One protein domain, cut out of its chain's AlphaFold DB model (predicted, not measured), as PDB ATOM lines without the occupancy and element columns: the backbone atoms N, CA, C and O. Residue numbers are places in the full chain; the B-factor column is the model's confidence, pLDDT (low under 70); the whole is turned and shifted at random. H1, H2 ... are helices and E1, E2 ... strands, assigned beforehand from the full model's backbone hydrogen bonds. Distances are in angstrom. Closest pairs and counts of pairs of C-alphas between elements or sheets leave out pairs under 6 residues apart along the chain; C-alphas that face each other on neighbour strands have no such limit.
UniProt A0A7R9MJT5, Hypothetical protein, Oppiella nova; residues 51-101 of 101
ATOM      1  N   GLY A  51      49.580 -38.111 107.934       83.50
ATOM      2  CA  GLY A  51      48.285 -38.102 108.627       83.50
ATOM      3  C   GLY A  51      47.429 -39.350 108.364       83.50
ATOM      4  O   GLY A  51      46.223 -39.308 108.555       83.50
ATOM      5  N   GLY A  52      48.034 -40.456 107.913       86.19
ATOM      6  CA  GLY A  52      47.316 -41.675 107.521       86.19
ATOM      7  C   GLY A  52      46.811 -41.687 106.074       86.19
ATOM      8  O   GLY A  52      46.217 -42.681 105.666       86.19
ATOM      9  N   ALA A  53      47.070 -40.632 105.297       89.19
ATOM     10  CA  ALA A  53      46.748 -40.557 103.877       89.19
ATOM     11  C   ALA A  53      48.013 -40.650 103.009       89.19
ATOM     12  O   ALA A  53      49.052 -40.066 103.331       89.19
ATOM     13  N   ASP A  54      47.917 -41.361 101.888       93.06
ATOM     14  CA  ASP A  54      48.985 -41.404 100.890       93.06
ATOM     15  C   ASP A  54      49.119 -40.048 100.192       93.06
ATOM     16  O   ASP A  54      48.117 -39.411  99.861       93.06
ATOM     17  N   TRP A  55      50.357 -39.620  99.921       93.19
ATOM     18  CA  TRP A  55      50.598 -38.443  99.088       93.19
ATOM     19  C   TRP A  55      50.248 -38.784  97.631       93.19
ATOM     20  O   TRP A  55      50.936 -39.616  97.030       93.19
ATOM     21  N   PRO A  56      49.221 -38.155  97.026       90.88
ATOM     22  CA  PRO A  56      48.827 -38.481  95.663       90.88
ATOM     23  C   PRO A  56      49.912 -38.090  94.652       90.88
ATOM     24  O   PRO A  56      50.416 -36.964  94.666       90.88
ATOM     25  N   GLU A  57      50.237 -39.010  93.747       91.88
ATOM     26  CA  GLU A  57      51.090 -38.735  92.586       91.88
ATOM     27  C   GLU A  57      50.421 -37.712  91.655       91.88
ATOM     28  O   GLU A  57      49.215 -37.486  91.726       91.88
ATOM     29  N   PHE A  58      51.179 -37.091  90.753       92.00
ATOM     30  CA  PHE A  58      50.578 -36.274  89.696       92.00
ATOM     31  C   PHE A  58      49.784 -37.174  88.749       92.00
ATOM     32  O   PHE A  58      50.276 -38.222  88.332       92.00
ATOM     33  N   TYR A  59      48.564 -36.775  88.385       89.75
ATOM     34  CA  TYR A  59      47.704 -37.605  87.542       89.75
ATOM     35  C   TYR A  59      46.906 -36.789  86.530       89.75
ATOM     36  O   TYR A  59      46.550 -35.633  86.764       89.75
ATOM     37  N   ALA A  60      46.633 -37.405  85.381       89.50
ATOM     38  CA  ALA A  60      45.851 -36.807  84.311       89.50
ATOM     39  C   ALA A  60      44.363 -37.156  84.449       89.50
ATOM     40  O   ALA A  60      43.996 -38.308  84.676       89.50
ATOM     41  N   ILE A  61      43.502 -36.159  84.254       87.00
ATOM     42  CA  ILE A  61      42.061 -36.311  84.057       87.00
ATOM     43  C   ILE A  61      41.712 -35.699  82.697       87.00
ATOM     44  O   ILE A  61      41.636 -34.476  82.539       87.00
ATOM     45  N   GLY A  62      41.494 -36.557  81.695       89.75
ATOM     46  CA  GLY A  62      41.282 -36.121  80.314       89.75
ATOM     47  C   GLY A  62      42.487 -35.326  79.800       89.75
ATOM     48  O   GLY A  62      43.608 -35.819  79.835       89.75
ATOM     49  N   ASN A  63      42.259 -34.079  79.380       85.38
ATOM     50  CA  ASN A  63      43.310 -33.184  78.874       85.38
ATOM     51  C   ASN A  63      43.938 -32.292  79.962       85.38
ATOM     52  O   ASN A  63      44.650 -31.343  79.638       85.38
ATOM     53  N   LYS A  64      43.635 -32.526  81.244       82.69
ATOM     54  CA  LYS A  64      44.174 -31.741  82.360       82.69
ATOM     55  C   LYS A  64      45.048 -32.618  83.240       82.69
ATOM     56  O   LYS A  64      44.632 -33.704  83.624       82.69
ATOM     57  N   THR A  65      46.208 -32.111  83.629       86.31
ATOM     58  CA  THR A  65      47.017 -32.715  84.691       86.31
ATOM     59  C   THR A  65      46.667 -32.044  86.012       86.31
ATOM     60  O   THR A  65      46.609 -30.815  86.091       86.31
ATOM     61  N   LEU A  66      46.400 -32.841  87.043       87.00
ATOM     62  CA  LEU A  66      46.294 -32.368  88.414       87.00
ATOM     63  C   LEU A  66      47.656 -32.464  89.092       87.00
ATOM     64  O   LEU A  66      48.371 -33.457  88.958       87.00
ATOM     65  N   TYR A  67      47.969 -31.424  89.861       90.50
ATOM     66  CA  TYR A  67      49.223 -31.279  90.592       90.50
ATOM     67  C   TYR A  67      48.924 -31.214  92.099       90.50
ATOM     68  O   TYR A  67      48.798 -30.113  92.650       90.50
ATOM     69  N   PRO A  68      48.696 -32.369  92.754       92.75
ATOM     70  CA  PRO A  68      48.639 -32.453  94.206       92.75
ATOM     71  C   PRO A  68      49.952 -31.979  94.825       92.75
ATOM     72  O   PRO A  68      51.032 -32.294  94.334       92.75
ATOM     73  N   TYR A  69      49.877 -31.263  95.935       93.50
ATOM     74  CA  TYR A  69      51.046 -30.883  96.712       93.50
ATOM     75  C   TYR A  69      50.741 -30.992  98.200       93.50
ATOM     76  O   TYR A  69      49.586 -30.921  98.622       93.50
ATOM     77  N   TYR A  70      51.797 -31.160  98.985       93.81
ATOM     78  CA  TYR A  70      51.744 -31.110 100.435       93.81
ATOM     79  C   TYR A  70      52.408 -29.827 100.923       93.81
ATOM     80  O   TYR A  70      53.550 -29.539 100.554       93.81
ATOM     81  N   GLU A  71      51.714 -29.059 101.755       93.44
ATOM     82  CA  GLU A  71      52.281 -27.869 102.378       93.44
ATOM     83  C   GLU A  71      53.004 -28.234 103.683       93.44
ATOM     84  O   GLU A  71      52.395 -28.629 104.682       93.44
ATOM     85  N   VAL A  72      54.330 -28.081 103.693       91.75
ATOM     86  CA  VAL A  72      55.119 -28.182 104.925       91.75
ATOM     87  C   VAL A  72      54.951 -26.879 105.701       91.75
ATOM     88  O   VAL A  72      55.439 -25.831 105.286       91.75
ATOM     89  N   THR A  73      54.248 -26.941 106.831       89.06
ATOM     90  CA  THR A  73      53.895 -25.761 107.632       89.06
ATOM     91  C   THR A  73      54.554 -25.766 109.013       89.06
ATOM     92  O   THR A  73      55.233 -26.707 109.432       89.06
ATOM     93  N   ASN A  74      54.278 -24.705 109.777       85.88
ATOM     94  CA  ASN A  74      54.564 -24.616 111.207       85.88
ATOM     95  C   ASN A  74      53.556 -25.378 112.094       85.88
ATOM     96  O   ASN A  74      53.614 -25.236 113.314       85.88
ATOM     97  N   TYR A  75      52.707 -26.247 111.528       83.50
ATOM     98  CA  TYR A  75      51.840 -27.174 112.272       83.50
ATOM     99  C   TYR A  75      52.247 -28.646 112.076       83.50
ATOM    100  O   TYR A  75      52.971 -28.955 111.129       83.50
ATOM    101  N   PRO A  76      51.919 -29.556 113.016       81.81
ATOM    102  CA  PRO A  76      52.225 -30.982 112.880       81.81
ATOM    103  C   PRO A  76      51.779 -31.578 111.537       81.81
ATOM    104  O   PRO A  76      50.847 -31.066 110.915       81.81
ATOM    105  N   LYS A  77      52.435 -32.667 111.108       78.88
ATOM    106  CA  LYS A  77      52.050 -33.427 109.913       78.88
ATOM    107  C   LYS A  77      50.564 -33.786 109.991       78.88
ATOM    108  O   LYS A  77      50.169 -34.552 110.865       78.88
ATOM    109  N   ASN A  78      49.769 -33.248 109.072       83.31
ATOM    110  CA  ASN A  78      48.350 -33.558 108.954       83.31
ATOM    111  C   ASN A  78      47.944 -33.714 107.486       83.31
ATOM    112  O   ASN A  78      48.525 -33.054 106.623       83.31
ATOM    113  N   ASP A  79      46.941 -34.544 107.217       82.88
ATOM    114  CA  ASP A  79      46.376 -34.763 105.881       82.88
ATOM    115  C   ASP A  79      45.683 -33.504 105.319       82.88
ATOM    116  O   ASP A  79      45.647 -33.285 104.111       82.88
ATOM    117  N   THR A  80      45.238 -32.593 106.185       86.31
ATOM    118  CA  THR A  80      44.624 -31.314 105.792       86.31
ATOM    119  C   THR A  80      45.564 -30.359 105.055       86.31
ATOM    120  O   THR A  80      45.099 -29.360 104.515       86.31
ATOM    121  N   ASN A  81      46.873 -30.626 105.046       88.56
ATOM    122  CA  ASN A  81      47.851 -29.806 104.323       88.56
ATOM    123  C   ASN A  81      48.048 -30.273 102.869       88.56
ATOM    124  O   ASN A  81      48.869 -29.702 102.148       88.56
ATOM    125  N   PHE A  82      47.329 -31.310 102.428       91.88
ATOM    126  CA  PHE A  82      47.240 -31.650 101.013       91.88
ATOM    127  C   PHE A  82      46.315 -30.678 100.277       91.88
ATOM    128  O   PHE A  82      45.223 -30.350 100.735       91.88
ATOM    129  N   SER A  83      46.744 -30.239  99.099       91.44
ATOM    130  CA  SER A  83      45.967 -29.368  98.217       91.44
ATOM    131  C   SER A  83      46.355 -29.619  96.754       91.44
ATOM    132  O   SER A  83      47.196 -30.465  96.457       91.44
ATOM    133  N   PHE A  84      45.715 -28.922  95.816       91.06
ATOM    134  CA  PHE A  84      45.887 -29.124  94.378       91.06
ATOM    135  C   PHE A  84      46.061 -27.793  93.653       91.06
ATOM    136  O   PHE A  84      45.460 -26.788  94.026       91.06
ATOM    137  N   GLY A  85      46.835 -27.795  92.566       87.56
ATOM    138  CA  GLY A  85      46.897 -26.650  91.654       87.56
ATOM    139  C   GLY A  85      47.575 -25.426  92.268       87.56
ATOM    140  O   GLY A  85      47.081 -24.303  92.130       87.56
ATOM    141  N   LEU A  86      48.709 -25.640  92.946       92.12
ATOM    142  CA  LEU A  86      49.524 -24.555  93.484       92.12
ATOM    143  C   LEU A  86      49.835 -23.533  92.380       92.12
ATOM    144  O   LEU A  86      50.348 -23.896  91.324       92.12
ATOM    145  N   LYS A  87      49.517 -22.256  92.631       92.25
ATOM    146  CA  LYS A  87      49.772 -21.135  91.704       92.25
ATOM    147  C   LYS A  87      49.127 -21.266  90.319       92.25
ATOM    148  O   LYS A  87      49.556 -20.612  89.372       92.25
ATOM    149  N   ASN A  88      48.059 -22.058  90.193       89.44
ATOM    150  CA  ASN A  88      47.417 -22.299  88.901       89.44
ATOM    151  C   ASN A  88      46.903 -21.005  88.238       89.44
ATOM    152  O   ASN A  88      47.041 -20.828  87.034       89.44
ATOM    153  N   THR A  89      46.357 -20.063  89.014       89.75
ATOM    154  CA  THR A  89      45.890 -18.774  88.473       89.75
ATOM    155  C   THR A  89      47.035 -17.973  87.864       89.75
ATOM    156  O   THR A  89      46.897 -17.457  86.758       89.75
ATOM    157  N   GLU A  90      48.158 -17.865  88.570       93.62
ATOM    158  CA  GLU A  90      49.341 -17.164  88.086       93.62
ATOM    159  C   GLU A  90      49.923 -17.852  86.845       93.62
ATOM    160  O   GLU A  90      50.184 -17.180  85.849       93.62
ATOM    161  N   CYS A  91      50.047 -19.181  86.855       89.50
ATOM    162  CA  CYS A  91      50.508 -19.944  85.694       89.50
ATOM    163  C   CYS A  91      49.633 -19.685  84.457       89.50
ATOM    164  O   CYS A  91      50.146 -19.260  83.422       89.50
ATOM    165  N   GLU A  92      48.316 -19.882  84.570       88.56
ATOM    166  CA  GLU A  92      47.394 -19.819  83.430       88.56
ATOM    167  C   GLU A  92      47.137 -18.395  82.932       88.56
ATOM    168  O   GLU A  92      46.983 -18.179  81.732       88.56
ATOM    169  N   ARG A  93      47.058 -17.406  83.832       89.88
ATOM    170  CA  ARG A  93      46.649 -16.042  83.457       89.88
ATOM    171  C   ARG A  93      47.802 -15.071  83.283       89.88
ATOM    172  O   ARG A  93      47.629 -14.094  82.560       89.88
ATOM    173  N   LEU A  94      48.929 -15.285  83.961       91.06
ATOM    174  CA  LEU A  94      50.036 -14.326  83.957       91.06
ATOM    175  C   LEU A  94      51.221 -14.787  83.129       91.06
ATOM    176  O   LEU A  94      51.857 -13.937  82.526       91.06
ATOM    177  N   PHE A  95      51.539 -16.083  83.100       92.75
ATOM    178  CA  PHE A  95      52.748 -16.559  82.423       92.75
ATOM    179  C   PHE A  95      52.457 -17.177  81.059       92.75
ATOM    180  O   PHE A  95      53.030 -16.733  80.064       92.75
ATOM    181  N   LYS A  96      51.539 -18.148  80.982       91.75
ATOM    182  CA  LYS A  96      51.259 -18.873  79.733       91.75
ATOM    183  C   LYS A  96      50.979 -17.984  78.515       91.75
ATOM    184  O   LYS A  96      51.615 -18.225  77.491       91.75
ATOM    185  N   PRO A  97      50.153 -16.917  78.598       93.12
ATOM    186  CA  PRO A  97      49.866 -16.064  77.438       93.12
ATOM    187  C   PRO A  97      51.096 -15.383  76.816       93.12
ATOM    188  O   PRO A  97      51.037 -14.919  75.682       93.12
ATOM    189  N   PHE A  98      52.205 -15.285  77.552       91.56
ATOM    190  CA  PHE A  98      53.432 -14.643  77.075       91.56
ATOM    191  C   PHE A  98      54.509 -15.641  76.644       91.56
ATOM    192  O   PHE A  98      55.464 -15.237  75.983       91.56
ATOM    193  N   VAL A  99      54.379 -16.917  77.020       90.56
ATOM    194  CA  VAL A  99      55.402 -17.952  76.794       90.56
ATOM    195  C   VAL A  99      54.966 -18.967  75.737       90.56
ATOM    196  O   VAL A  99      55.809 -19.461  74.997       90.56
ATOM    197  N   GLU A 100      53.671 -19.267  75.641       85.38
ATOM    198  CA  GLU A 100      53.133 -20.347  74.799       85.38
ATOM    199  C   GLU A 100      52.461 -19.832  73.505       85.38
ATOM    200  O   GLU A 100      51.526 -20.461  73.015       85.38
ATOM    201  N   ASN A 101      52.918 -18.693  72.961       60.06
ATOM    202  CA  ASN A 101      52.432 -18.164  71.671       60.06
ATOM    203  C   ASN A 101      52.893 -19.001  70.472       60.06
ATOM    204  O   ASN A 101      54.114 -19.264  70.375       60.06
TER     205      ASN A 101
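Overview. This is residues 51 to 101 of the 101 residues of the protein "Hypothetical protein" of Oppiella nova (UniProt A0A7R9MJT5). Two small hairpins, E1 with E2 and E3 with E4, join as E2 runs on into E3, and from the end of E4, near this junction, a tight link leads to helix H1, which reaches out as an arm, residues 89 to 101 standing free. The 51 printed residues, under half in named elements, run E1 E2 E3 E4 H1, mixed in class, with two antiparallel sheets. The whole is loose, radius of gyration of the C-alphas 14.0 A, and flat, 43 by 27 by 11 A.

Arrangement. In the hairpin of E1, residues 59 to 61, and E2, residues 64 to 66, N 61 and O 64 are within hydrogen-bond range, 2.8 A. E2 runs on into E3, residues 68 to 70, at 18 degrees. In the hairpin of E3 and E4, residues 82 to 84, N 69 and O 83 are within range, 2.8 A. H1, residues 88 to 99, has 5 of 8 O i to N i+4 pairs within range.

Along the chain. C-alpha 59 opens E1 at (47.704, -37.605, 87.542). H1 spans 15.1 A, ending at C-alpha 99 (55.402, -17.952, 76.794).

Size, cuts and confidence. The printed part has no cut. The E3 to E4 link is long. Asn 101 is under pLDDT 70.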